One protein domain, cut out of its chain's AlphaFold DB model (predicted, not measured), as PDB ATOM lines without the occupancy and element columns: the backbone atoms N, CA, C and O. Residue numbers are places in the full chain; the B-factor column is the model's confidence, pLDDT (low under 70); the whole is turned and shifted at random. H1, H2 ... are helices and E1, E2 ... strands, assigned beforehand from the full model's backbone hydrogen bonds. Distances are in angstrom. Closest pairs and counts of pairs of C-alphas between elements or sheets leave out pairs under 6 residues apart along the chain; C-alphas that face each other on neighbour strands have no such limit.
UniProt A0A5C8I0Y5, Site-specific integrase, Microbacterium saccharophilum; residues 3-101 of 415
ATOM      1  N   PHE A   3      31.944  21.352  31.006       88.75
ATOM      2  CA  PHE A   3      31.855  22.540  30.159       88.75
ATOM      3  C   PHE A   3      32.730  23.682  30.687       88.75
ATOM      4  O   PHE A   3      33.061  23.737  31.873       88.75
ATOM      5  N   SER A   4      33.096  24.596  29.791       86.44
ATOM      6  CA  SER A   4      33.728  25.876  30.114       86.44
ATOM      7  C   SER A   4      32.687  26.990  30.041       86.44
ATOM      8  O   SER A   4      31.962  27.098  29.050       86.44
ATOM      9  N   ARG A   5      32.640  27.819  31.079       83.88
ATOM     10  CA  ARG A   5      31.733  28.953  31.232       83.88
ATOM     11  C   ARG A   5      32.536  30.245  31.253       83.88
ATOM     12  O   ARG A   5      33.515  30.341  31.984       83.88
ATOM     13  N   CYS A   6      32.102  31.236  30.483       82.94
ATOM     14  CA  CYS A   6      32.651  32.589  30.517       82.94
ATOM     15  C   CYS A   6      31.673  33.539  31.227       82.94
ATOM     16  O   CYS A   6      30.458  33.330  31.183       82.94
ATOM     17  N   ASN A   7      32.203  34.571  31.886       79.38
ATOM     18  CA  ASN A   7      31.409  35.634  32.502       79.38
ATOM     19  C   ASN A   7      31.126  36.823  31.568       79.38
ATOM     20  O   ASN A   7      30.352  37.695  31.953       79.38
ATOM     21  N   CYS A   8      31.690  36.855  30.356       83.25
ATOM     22  CA  CYS A   8      31.377  37.880  29.364       83.25
ATOM     23  C   CYS A   8      29.888  37.872  28.992       83.25
ATOM     24  O   CYS A   8      29.234  36.824  28.915       83.25
ATOM     25  N   THR A   9      29.373  39.060  28.701       82.62
ATOM     26  CA  THR A   9      28.029  39.286  28.172       82.62
ATOM     27  C   THR A   9      28.108  39.769  26.732       82.62
ATOM     28  O   THR A   9      29.104  40.352  26.305       82.62
ATOM     29  N   LYS A  10      27.055  39.504  25.968       83.88
ATOM     30  CA  LYS A  10      26.828  40.106  24.658       83.88
ATOM     31  C   LYS A  10      26.467  41.587  24.819       83.88
ATOM     32  O   LYS A  10      26.194  42.050  25.927       83.88
ATOM     33  N   SER A  11      26.426  42.314  23.705       82.25
ATOM     34  CA  SER A  11      25.984  43.717  23.659       82.25
ATOM     35  C   SER A  11      24.557  43.927  24.184       82.25
ATOM     36  O   SER A  11      24.243  45.010  24.661       82.25
ATOM     37  N   ASP A  12      23.717  42.889  24.155       84.06
ATOM     38  CA  ASP A  12      22.345  42.874  24.684       84.06
ATOM     39  C   ASP A  12      22.251  42.539  26.194       84.06
ATOM     40  O   ASP A  12      21.157  42.371  26.730       84.06
ATOM     41  N   GLY A  13      23.386  42.397  26.889       79.75
ATOM     42  CA  GLY A  13      23.446  42.059  28.317       79.75
ATOM     43  C   GLY A  13      23.239  40.575  28.645       79.75
ATOM     44  O   GLY A  13      23.416  40.167  29.797       79.75
ATOM     45  N   THR A  14      22.920  39.725  27.663       84.31
ATOM     46  CA  THR A  14      22.785  38.279  27.879       84.31
ATOM     47  C   THR A  14      24.149  37.593  27.959       84.31
ATOM     48  O   THR A  14      25.129  38.007  27.339       84.31
ATOM     49  N   ARG A  15      24.250  36.512  28.742       82.38
ATOM     50  CA  ARG A  15      25.493  35.729  28.840       82.38
ATOM     51  C   ARG A  15      25.643  34.779  27.656       82.38
ATOM     52  O   ARG A  15      24.666  34.210  27.167       82.38
ATOM     53  N   TYR A  16      26.887  34.546  27.250       86.00
ATOM     54  CA  TYR A  16      27.205  33.485  26.294       86.00
ATOM     55  C   TYR A  16      26.861  32.098  26.856       86.00
ATOM     56  O   TYR A  16      26.881  31.884  28.072       86.00
ATOM     57  N   ARG A  17      26.536  31.149  25.968       85.06
ATOM     58  CA  ARG A  17      26.248  29.766  26.368       85.06
ATOM     59  C   ARG A  17      27.530  29.037  26.767       85.06
ATOM     60  O   ARG A  17      28.622  29.343  26.289       85.06
ATOM     61  N   ASP A  18      27.366  28.042  27.630       86.75
ATOM     62  CA  ASP A  18      28.462  27.177  28.053       86.75
ATOM     63  C   ASP A  18      28.933  26.288  26.900       86.75
ATOM     64  O   ASP A  18      28.124  25.697  26.182       86.75
ATOM     65  N   LEU A  19      30.253  26.148  26.768       86.00
ATOM     66  CA  LEU A  19      30.873  25.367  25.702       86.00
ATOM     67  C   LEU A  19      31.337  23.995  26.234       86.00
ATOM     68  O   LEU A  19      32.169  23.950  27.148       86.00
ATOM     69  N   PRO A  20      30.870  22.858  25.681       84.75
ATOM     70  CA  PRO A  20      31.269  21.522  26.135       84.75
ATOM     71  C   PRO A  20      32.765  21.248  25.998       84.75
ATOM     72  O   PRO A  20      33.409  21.684  25.047       84.75
ATOM     73  N   ALA A  21      33.336  20.475  26.921       81.31
ATOM     74  CA  ALA A  21      34.778  20.230  27.021       81.31
ATOM     75  C   ALA A  21      35.385  19.319  25.938       81.31
ATOM     76  O   ALA A  21      36.612  19.242  25.844       81.31
ATOM     77  N   ALA A  22      34.556  18.617  25.167       80.31
ATOM     78  CA  ALA A  22      34.961  17.729  24.082       80.31
ATOM     79  C   ALA A  22      33.943  17.838  22.941       80.31
ATOM     80  O   ALA A  22      32.748  17.909  23.221       80.31
ATOM     81  N   ASN A  23      34.440  17.875  21.701       82.06
ATOM     82  CA  ASN A  23      33.678  17.876  20.446       82.06
ATOM     83  C   ASN A  23      32.406  18.747  20.479       82.06
ATOM     84  O   ASN A  23      31.302  18.218  20.339       82.06
ATOM     85  N   PRO A  24      32.534  20.067  20.733       82.88
ATOM     86  CA  PRO A  24      31.385  20.954  20.673       82.88
ATOM     87  C   PRO A  24      30.864  21.014  19.235       82.88
ATOM     88  O   PRO A  24      31.644  21.030  18.287       82.88
ATOM     89  N   ARG A  25      29.545  21.047  19.087       86.44
ATOM     90  CA  ARG A  25      28.891  21.223  17.790       86.44
ATOM     91  C   ARG A  25      28.940  22.684  17.342       86.44
ATOM     92  O   ARG A  25      29.060  23.580  18.181       86.44
ATOM     93  N   ASP A  26      28.748  22.925  16.050       84.38
ATOM     94  CA  ASP A  26      28.792  24.267  15.458       84.38
ATOM     95  C   ASP A  26      27.785  25.235  16.101       84.38
ATOM     96  O   ASP A  26      28.126  26.384  16.380       84.38
ATOM     97  N   ASP A  27      26.584  24.760  16.463       85.06
ATOM     98  CA  ASP A  27      25.572  25.550  17.182       85.06
ATOM     99  C   ASP A  27      26.046  25.997  18.576       85.06
ATOM    100  O   ASP A  27      25.726  27.090  19.048       85.06
ATOM    101  N   GLN A  28      26.833  25.154  19.247       85.00
ATOM    102  CA  GLN A  28      27.375  25.427  20.576       85.00
ATOM    103  C   GLN A  28      28.575  26.369  20.508       85.00
ATOM    104  O   GLN A  28      28.717  27.227  21.376       85.00
ATOM    105  N   ILE A  29      29.413  26.225  19.476       82.94
ATOM    106  CA  ILE A  29      30.536  27.126  19.202       82.94
ATOM    107  C   ILE A  29      30.005  28.523  18.873       82.94
ATOM    108  O   ILE A  29      30.450  29.494  19.481       82.94
ATOM    109  N   ALA A  30      29.003  28.622  17.994       82.56
ATOM    110  CA  ALA A  30      28.383  29.888  17.605       82.56
ATOM    111  C   ALA A  30      27.705  30.616  18.781       82.56
ATOM    112  O   ALA A  30      27.651  31.844  18.817       82.56
ATOM    113  N   ALA A  31      27.193  29.871  19.766       83.50
ATOM    114  CA  ALA A  31      26.554  30.440  20.950       83.50
ATOM    115  C   ALA A  31      27.523  30.747  22.111       83.50
ATOM    116  O   ALA A  31      27.108  31.367  23.102       83.50
ATOM    117  N   ALA A  32      28.780  30.308  22.020       84.25
ATOM    118  CA  ALA A  32      29.815  30.542  23.019       84.25
ATOM    119  C   ALA A  32      30.536  31.881  22.795       84.25
ATOM    120  O   ALA A  32      30.451  32.498  21.738       84.25
ATOM    121  N   CYS A  33      31.248  32.354  23.817       86.44
ATOM    122  CA  CYS A  33      32.022  33.591  23.733       86.44
ATOM    123  C   CYS A  33      33.196  33.424  22.742       86.44
ATOM    124  O   CYS A  33      33.989  32.497  22.932       86.44
ATOM    125  N   PRO A  34      33.363  34.305  21.734       85.50
ATOM    126  CA  PRO A  34      34.465  34.211  20.770       85.50
ATOM    127  C   PRO A  34      35.851  34.187  21.429       85.50
ATOM    128  O   PRO A  34      36.716  33.410  21.029       85.50
ATOM    129  N   ASP A  35      36.047  34.975  22.489       83.06
ATOM    130  CA  ASP A  35      37.302  35.011  23.247       83.06
ATOM    131  C   ASP A  35      37.551  33.723  24.029       83.06
ATOM    132  O   ASP A  35      38.685  33.253  24.104       83.06
ATOM    133  N   LEU A  36      36.492  33.078  24.527       83.75
ATOM    134  CA  LEU A  36      36.593  31.767  25.170       83.75
ATOM    135  C   LEU A  36      37.001  30.690  24.163       83.75
ATOM    136  O   LEU A  36      37.827  29.833  24.481       83.75
ATOM    137  N   VAL A  37      36.438  30.734  22.953       83.50
ATOM    138  CA  VAL A  37      36.768  29.802  21.866       83.50
ATOM    139  C   VAL A  37      38.233  29.973  21.449       83.50
ATOM    140  O   VAL A  37      38.964  28.983  21.394       83.50
ATOM    141  N   ARG A  38      38.688  31.218  21.244       82.69
ATOM    142  CA  ARG A  38      40.087  31.539  20.913       82.69
ATOM    143  C   ARG A  38      41.062  31.105  22.006       82.69
ATOM    144  O   ARG A  38      42.034  30.411  21.716       82.69
ATOM    145  N   ALA A  39      40.788  31.467  23.260       78.94
ATOM    146  CA  ALA A  39      41.642  31.123  24.397       78.94
ATOM    147  C   ALA A  39      41.781  29.602  24.557       78.94
ATOM    148  O   ALA A  39      42.884  29.079  24.726       78.94
ATOM    149  N   ARG A  40      40.672  28.872  24.395       76.00
ATOM    150  CA  ARG A  40      40.657  27.409  24.430       76.00
ATOM    151  C   ARG A  40      41.453  26.774  23.290       76.00
ATOM    152  O   ARG A  40      42.177  25.819  23.557       76.00
ATOM    153  N   ALA A  41      41.333  27.276  22.060       78.44
ATOM    154  CA  ALA A  41      42.120  26.791  20.923       78.44
ATOM    155  C   ALA A  41      43.630  27.007  21.138       78.44
ATOM    156  O   ALA A  41      44.433  26.160  20.763       78.44
ATOM    157  N   ALA A  42      44.004  28.098  21.814       77.44
ATOM    158  CA  ALA A  42      45.385  28.423  22.169       77.44
ATOM    159  C   ALA A  42      45.894  27.742  23.460       77.44
ATOM    160  O   ALA A  42      47.040  27.959  23.847       77.44
ATOM    161  N   GLY A  43      45.057  26.969  24.165       71.06
ATOM    162  CA  GLY A  43      45.415  26.341  25.442       71.06
ATOM    163  C   GLY A  43      45.654  27.322  26.599       71.06
ATOM    164  O   GLY A  43      46.243  26.937  27.608       71.06
ATOM    165  N   LYS A  44      45.211  28.580  26.476       68.94
ATOM    166  CA  LYS A  44      45.399  29.636  27.483       68.94
ATOM    167  C   LYS A  44      44.092  29.915  28.242       68.94
ATOM    168  O   LYS A  44      43.012  29.794  27.662       68.94
ATOM    169  N   PRO A  45      44.149  30.280  29.535       63.44
ATOM    170  CA  PRO A  45      42.956  30.658  30.287       63.44
ATOM    171  C   PRO A  45      42.406  32.008  29.798       63.44
ATOM    172  O   PRO A  45      43.161  32.959  29.611       63.44
ATOM    173  N   HIS A  46      41.088  32.095  29.609       76.00
ATOM    174  CA  HIS A  46      40.396  33.374  29.438       76.00
ATOM    175  C   HIS A  46      40.091  33.948  30.822       76.00
ATOM    176  O   HIS A  46      39.519  33.244  31.661       76.00
ATOM    177  N   ASP A  47      40.442  35.216  31.043       65.25
ATOM    178  CA  ASP A  47      40.152  35.936  32.284       65.25
ATOM    179  C   ASP A  47      38.651  35.863  32.634       65.25
ATOM    180  O   ASP A  47      37.790  36.144  31.800       65.25
ATOM    181  N   GLY A  48      38.331  35.362  33.827       66.94
ATOM    182  CA  GLY A  48      36.957  35.117  34.285       66.94
ATOM    183  C   GLY A  48      36.273  33.829  33.793       66.94
ATOM    184  O   GLY A  48      35.115  33.594  34.156       66.94
ATOM    185  N   SER A  49      36.939  32.974  33.005       74.00
ATOM    186  CA  SER A  49      36.382  31.671  32.612       74.00
ATOM    187  C   SER A  49      36.522  30.621  33.720       74.00
ATOM    188  O   SER A  49      37.582  30.457  34.316       74.00
ATOM    189  N   ARG A  50      35.438  29.891  34.002       84.12
ATOM    190  CA  ARG A  50      35.416  28.778  34.960       84.12
ATOM    191  C   ARG A  50      34.960  27.492  34.295       84.12
ATOM    192  O   ARG A  50      34.143  27.481  33.378       84.12
ATOM    193  N   TRP A  51      35.458  26.382  34.800       87.50
ATOM    194  CA  TRP A  51      35.019  25.045  34.459       87.50
ATOM    195  C   TRP A  51      33.855  24.614  35.345       87.50
ATOM    196  O   TRP A  51      33.744  24.979  36.519       87.50
ATOM    197  N   GLY A  52      32.977  23.806  34.766       89.38
ATOM    198  CA  GLY A  52      31.832  23.241  35.449       89.38
ATOM    199  C   GLY A  52      31.454  21.866  34.940       89.38
ATOM    200  O   GLY A  52      31.950  21.399  33.914       89.38
ATOM    201  N   PHE A  53      30.558  21.225  35.679       91.56
ATOM    202  CA  PHE A  53      29.921  19.986  35.279       91.56
ATOM    203  C   PHE A  53      28.405  20.078  35.448       91.56
ATOM    204  O   PHE A  53      27.903  20.795  36.313       91.56
ATOM    205  N   ALA A  54      27.685  19.335  34.613       87.38
ATOM    206  CA  ALA A  54      26.273  19.015  34.773       87.38
ATOM    207  C   ALA A  54      26.128  17.490  34.741       87.38
ATOM    208  O   ALA A  54      26.495  16.853  33.745       87.38
ATOM    209  N   LEU A  55      25.642  16.906  35.833       84.69
ATOM    210  CA  LEU A  55      25.486  15.468  36.010       84.69
ATOM    211  C   LEU A  55      24.001  15.128  36.159       84.69
ATOM    212  O   LEU A  55      23.315  15.669  37.022       84.69
ATOM    213  N   SER A  56      23.513  14.225  35.309       82.44
ATOM    214  CA  SER A  56      22.172  13.657  35.442       82.44
ATOM    215  C   SER A  56      22.222  12.508  36.440       82.44
ATOM    216  O   SER A  56      22.975  11.558  36.239       82.44
ATOM    217  N   LEU A  57      21.424  12.600  37.499       77.81
ATOM    218  CA  LEU A  57      21.364  11.632  38.595       77.81
ATOM    219  C   LEU A  57      20.225  10.607  38.412       77.81
ATOM    220  O   LEU A  57      20.113   9.635  39.155       77.81
ATOM    221  N   GLY A  58      19.417  10.781  37.366       75.31
ATOM    222  CA  GLY A  58      18.301   9.910  37.008       75.31
ATOM    223  C   GLY A  58      16.979  10.664  37.062       75.31
ATOM    224  O   GLY A  58      16.947  11.892  36.946       75.31
ATOM    225  N   THR A  59      15.897   9.921  37.236       69.50
ATOM    226  CA  THR A  59      14.544  10.458  37.384       69.50
ATOM    227  C   THR A  59      14.034  10.074  38.762       69.50
ATOM    228  O   THR A  59      14.231   8.934  39.187       69.50
ATOM    229  N   ASP A  60      13.413  11.016  39.464       60.91
ATOM    230  CA  ASP A  60      12.672  10.709  40.684       60.91
ATOM    231  C   ASP A  60      11.521   9.743  40.331       60.91
ATOM    232  O   ASP A  60      10.681  10.095  39.496       60.91
ATOM    233  N   PRO A  61      11.479   8.528  40.911       49.25
ATOM    234  CA  PRO A  61      10.485   7.517  40.561       49.25
ATOM    235  C   PRO A  61       9.055   7.882  40.988       49.25
ATOM    236  O   PRO A  61       8.117   7.279  40.478       49.25
ATOM    237  N   ILE A  62       8.871   8.853  41.888       50.12
ATOM    238  CA  ILE A  62       7.554   9.287  42.372       50.12
ATOM    239  C   ILE A  62       7.101  10.549  41.635       50.12
ATOM    240  O   ILE A  62       5.966  10.620  41.173       50.12
ATOM    241  N   SER A  63       7.976  11.551  41.499       68.12
ATOM    242  CA  SER A  63       7.600  12.828  40.870       68.12
ATOM    243  C   SER A  63       7.827  12.883  39.355       68.12
ATOM    244  O   SER A  63       7.381  13.830  38.706       68.12
ATOM    245  N   GLY A  64       8.555  11.922  38.775       65.44
ATOM    246  CA  GLY A  64       8.898  11.886  37.348       65.44
ATOM    247  C   GLY A  64       9.872  12.986  36.900       65.44
ATOM    248  O   GLY A  64      10.218  13.074  35.719       65.44
ATOM    249  N   LYS A  65      10.337  13.843  37.818       69.88
ATOM    250  CA  LYS A  65      11.243  14.951  37.504       69.88
ATOM    251  C   LYS A  65      12.677  14.451  37.356       69.88
ATOM    252  O   LYS A  65      13.153  13.602  38.109       69.88
ATOM    253  N   ARG A  66      13.393  15.013  36.379       72.50
ATOM    254  CA  ARG A  66      14.825  14.751  36.185       72.50
ATOM    255  C   ARG A  66      15.620  15.359  37.337       72.50
ATOM    256  O   ARG A  66      15.555  16.565  37.561       72.50
ATOM    257  N   LEU A  67      16.407  14.532  38.014       74.38
ATOM    258  CA  LEU A  67      17.340  14.964  39.047       74.38
ATOM    259  C   LEU A  67      18.670  15.314  38.379       74.38
ATOM    260  O   LEU A  67      19.301  14.466  37.741       74.38
ATOM    261  N   GLN A  68      19.088  16.573  38.492       80.44
ATOM    262  CA  GLN A  68      20.347  17.052  37.927       80.44
ATOM    263  C   GLN A  68      21.100  17.914  38.929       80.44
ATOM    264  O   GLN A  68      20.514  18.775  39.580       80.44
ATOM    265  N   GLU A  69      22.415  17.723  38.991       82.31
ATOM    266  CA  GLU A  69      23.312  18.582  39.758       82.31
ATOM    267  C   GLU A  69      24.285  19.300  38.821       82.31
ATOM    268  O   GLU A  69      24.895  18.687  37.938       82.31
ATOM    269  N   ARG A  70      24.429  20.617  39.005       86.88
ATOM    270  CA  ARG A  70      25.303  21.465  38.188       86.88
ATOM    271  C   ARG A  70      26.138  22.389  39.064       86.88
ATOM    272  O   ARG A  70      25.598  23.126  39.881       86.88
ATOM    273  N   ARG A  71      27.457  22.394  38.849       87.69
ATOM    274  CA  ARG A  71      28.411  23.295  39.524       87.69
ATOM    275  C   ARG A  71      29.376  23.881  38.497       87.69
ATOM    276  O   ARG A  71      29.801  23.162  37.600       87.69
ATOM    277  N   SER A  72      29.729  25.162  38.607       83.62
ATOM    278  CA  SER A  72      30.595  25.848  37.626       83.62
ATOM    279  C   SER A  72      31.606  26.809  38.258       83.62
ATOM    280  O   SER A  72      31.764  27.941  37.802       83.62
ATOM    281  N   THR A  73      32.232  26.399  39.361       83.75
ATOM    282  CA  THR A  73      33.107  27.257  40.175       83.75
ATOM    283  C   THR A  73      34.582  26.860  40.118       83.75
ATOM    284  O   THR A  73      35.339  27.318  40.963       83.75
ATOM    285  N   PHE A  74      34.996  26.013  39.174       87.38
ATOM    286  CA  PHE A  74      36.340  25.427  39.164       87.38
ATOM    287  C   PHE A  74      37.281  26.169  38.215       87.38
ATOM    288  O   PHE A  74      36.886  26.507  37.107       87.38
ATOM    289  N   ASP A  75      38.544  26.342  38.595       83.38
ATOM    290  CA  ASP A  75      39.515  27.064  37.755       83.38
ATOM    291  C   ASP A  75      40.102  26.189  36.634       83.38
ATOM    292  O   ASP A  75      40.575  26.691  35.618       83.38
ATOM    293  N   THR A  76      40.026  24.858  36.759       84.88
ATOM    294  CA  THR A  76      40.573  23.921  35.763       84.88
ATOM    295  C   THR A  76      39.590  22.817  35.372       84.88
ATOM    296  O   THR A  76      38.764  22.365  36.172       84.88
ATOM    297  N   LYS A  77      39.734  22.307  34.139       84.94
ATOM    298  CA  LYS A  77      38.977  21.150  33.627       84.94
ATOM    299  C   LYS A  77      39.129  19.927  34.533       84.94
ATOM    300  O   LYS A  77      38.147  19.242  34.810       84.94
ATOM    301  N   ARG A  78      40.351  19.677  35.016       85.94
ATOM    302  CA  ARG A  78      40.670  18.536  35.885       85.94
ATOM    303  C   ARG A  78      39.966  18.641  37.240       85.94
ATOM    304  O   ARG A  78      39.425  17.641  37.704       85.94
ATOM    305  N   ALA A  79      39.900  19.835  37.835       86.44
ATOM    306  CA  ALA A  79      39.166  20.057  39.082       86.44
ATOM    307  C   ALA A  79      37.654  19.815  38.913       86.44
ATOM    308  O   ALA A  79      37.041  19.140  39.740       86.44
ATOM    309  N   ALA A  80      37.062  20.272  37.802       87.44
ATOM    310  CA  ALA A  80      35.657  19.997  37.490       87.44
ATOM    311  C   ALA A  80      35.383  18.496  37.262       87.44
ATOM    312  O   ALA A  80      34.372  17.984  37.736       87.44
ATOM    313  N   GLN A  81      36.294  17.776  36.593       89.31
ATOM    314  CA  GLN A  81      36.203  16.321  36.397       89.31
ATOM    315  C   GLN A  81      36.285  15.543  37.714       89.31
ATOM    316  O   GLN A  81      35.491  14.633  37.941       89.31
ATOM    317  N   GLN A  82      37.212  15.911  38.602       88.12
ATOM    318  CA  GLN A  82      37.329  15.290  39.925       88.12
ATOM    319  C   GLN A  82      36.083  15.543  40.781       88.12
ATOM    320  O   GLN A  82      35.621  14.637  41.473       88.12
ATOM    321  N   ALA A  83      35.506  16.745  40.713       85.69
ATOM    322  CA  ALA A  83      34.262  17.058  41.405       85.69
ATOM    323  C   ALA A  83      33.059  16.281  40.835       85.69
ATOM    324  O   ALA A  83      32.288  15.726  41.614       85.69
ATOM    325  N   GLU A  84      32.924  16.170  39.504       88.75
ATOM    326  CA  GLU A  84      31.876  15.351  38.868       88.75
ATOM    327  C   GLU A  84      31.988  13.879  39.295       88.75
ATOM    328  O   GLU A  84      30.980  13.254  39.624       88.75
ATOM    329  N   ALA A  85      33.206  13.325  39.323       85.50
ATOM    330  CA  ALA A  85      33.454  11.948  39.746       85.50
ATOM    331  C   ALA A  85      33.082  11.718  41.221       85.50
ATOM    332  O   ALA A  85      32.423  10.727  41.528       85.50
ATOM    333  N   LYS A  86      33.428  12.656  42.118       84.06
ATOM    334  CA  LYS A  86      33.033  12.603  43.537       84.06
ATOM    335  C   LYS A  86      31.515  12.635  43.718       84.06
ATOM    336  O   LYS A  86      30.990  11.829  44.472       84.06
ATOM    337  N   VAL A  87      30.806  13.521  43.014       80.25
ATOM    338  CA  VAL A  87      29.334  13.598  43.091       80.25
ATOM    339  C   VAL A  87      28.683  12.336  42.523       80.25
ATOM    340  O   VAL A  87      27.724  11.824  43.092       80.25
ATOM    341  N   ARG A  88      29.227  11.783  41.435       81.88
ATOM    342  CA  ARG A  88      28.742  10.526  40.854       81.88
ATOM    343  C   ARG A  88      28.903   9.351  41.818       81.88
ATOM    344  O   ARG A  88      27.942   8.609  41.995       81.88
ATOM    345  N   ALA A  89      30.071   9.229  42.452       78.00
ATOM    346  CA  ALA A  89      30.343   8.220  43.474       78.00
ATOM    347  C   ALA A  89      29.414   8.386  44.688       78.00
ATOM    348  O   ALA A  89      28.727   7.442  45.068       78.00
ATOM    349  N   ALA A  90      29.282   9.613  45.202       69.56
ATOM    350  CA  ALA A  90      28.396   9.934  46.317       69.56
ATOM    351  C   ALA A  90      26.910   9.692  46.000       69.56
ATOM    352  O   ALA A  90      26.144   9.386  46.900       69.56
ATOM    353  N   HIS A  91      26.473   9.802  44.742       67.25
ATOM    354  CA  HIS A  91      25.095   9.490  44.352       67.25
ATOM    355  C   HIS A  91      24.845   7.979  44.207       67.25
ATOM    356  O   HIS A  91      23.796   7.487  44.628       67.25
ATOM    357  N   SER A  92      25.802   7.218  43.657       61.88
ATOM    358  CA  SER A  92      25.741   5.746  43.696       61.88
ATOM    359  C   SER A  92      25.767   5.219  45.133       61.88
ATOM    360  O   SER A  92      25.011   4.305  45.472       61.88
ATOM    361  N   GLU A  93      26.561   5.858  45.994       57.44
ATOM    362  CA  GLU A  93      26.580   5.625  47.435       57.44
ATOM    363  C   GLU A  93      25.312   6.163  48.107       57.44
ATOM    364  O   GLU A  93      24.829   5.546  49.037       57.44
ATOM    365  N   GLY A  94      24.697   7.246  47.628       45.56
ATOM    366  CA  GLY A  94      23.488   7.879  48.173       45.56
ATOM    367  C   GLY A  94      22.244   6.994  48.093       45.56
ATOM    368  O   GLY A  94      21.485   6.911  49.060       45.56
ATOM    369  N   ARG A  95      22.094   6.234  46.996       51.97
ATOM    370  CA  ARG A  95      21.130   5.116  46.907       51.97
ATOM    371  C   ARG A  95      21.418   4.021  47.942       51.97
ATOM    372  O   ARG A  95      20.482   3.453  48.489       51.97
ATOM    373  N   HIS A  96      22.689   3.777  48.262       44.88
ATOM    374  CA  HIS A  96      23.098   2.888  49.356       44.88
ATOM    375  C   HIS A  96      22.987   3.555  50.745       44.88
ATOM    376  O   HIS A  96      22.858   2.867  51.751       44.88
ATOM    377  N   THR A  97      22.989   4.887  50.847       40.88
ATOM    378  CA  THR A  97      23.120   5.598  52.128       40.88
ATOM    379  C   THR A  97      21.807   5.577  52.913       40.88
ATOM    380  O   THR A  97      21.836   5.392  54.130       40.88
ATOM    381  N   GLN A  98      20.644   5.638  52.247       47.84
ATOM    382  CA  GLN A  98      19.353   5.394  52.920       47.84
ATOM    383  C   GLN A  98      19.236   3.950  53.447       47.84
ATOM    384  O   GLN A  98      18.673   3.731  54.517       47.84
ATOM    385  N   ILE A  99      19.849   2.985  52.755       52.12
ATOM    386  CA  ILE A  99      19.900   1.571  53.152       52.12
ATOM    387  C   ILE A  99      20.833   1.364  54.367       52.12
ATOM    388  O   ILE A  99      20.533   0.574  55.259       52.12
ATOM    389  N   THR A 100      21.932   2.123  54.474       54.12
ATOM    390  CA  THR A 100      22.922   1.965  55.565       54.12
ATOM    391  C   THR A 100      22.455   2.402  56.959       54.12
ATOM    392  O   THR A 100      23.080   2.022  57.952       54.12
ATOM    393  N   ALA A 101      21.391   3.202  57.078       69.56
ATOM    394  CA  ALA A 101      20.914   3.691  58.377       69.56
ATOM    395  C   ALA A 101      19.842   2.795  59.020       69.56
ATOM    396  O   ALA A 101      19.623   2.893  60.230       69.56
TER     397      ALA A 101
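AT A GLANCE: This is residues 3 to 101 of the 415 residues of the protein "Site-specific integrase" of Microbacterium saccharophilum (UniProt A0A5C8I0Y5). A long twisted hairpin, E2 and E3, has helix H3 slanting over one face and, at one end, a loopy head with short helices H1 and H2; residues 60 to 65 and 93 to 101 stick out at the other. The printed part has 99 residues, ordered E1 H1 H2 E2 E3 H3, class mixed; antiparallel sheet E1 E2 E3 and H3 make two layers, a helix on one face. It is loose, radius of gyration of the C-alphas 16.4 A, spanning 51 by 27 by 23 A.

IN THESE COORDINATES: E2, residues 50 to 59, is 27.9 A long; E3, 66 to 74, 24.2 A. E1, residues 3 to 5, begins at C-alpha 3 (31.855, 22.540, 30.159). H3, 77 to 100, 33.3 A, ends at C-alpha 100 (22.922, 1.965, 55.565). H1 is 26 to 31, H2 34 to 41.

HOW THE PARTS SIT: Within hydrogen-bond range are N 55 and O 69 in hairpin E2 and E3, 2.9 A, and N 3 and O 52 between E1 and E2, 2.9 A. H3 is on the sheet, height 9.2 A; its closest C-alphas to E2 are Ala 80 and Gly 52, 5.4 A. H1 and H2 are close but not clearly touching, Ile 29 and Val 37 having the closest C-alphas, 7.3 A. Each O i to N i+4 pair is within range in H1 and H2, 17 of 20 in H3.

THE WHOLE: The printed part has no cut. Link E1 to H1 is long, 20 residues. pLDDT is under 70 at residues 44 to 45, 47 to 48, 59 to 65 and 90 to 101.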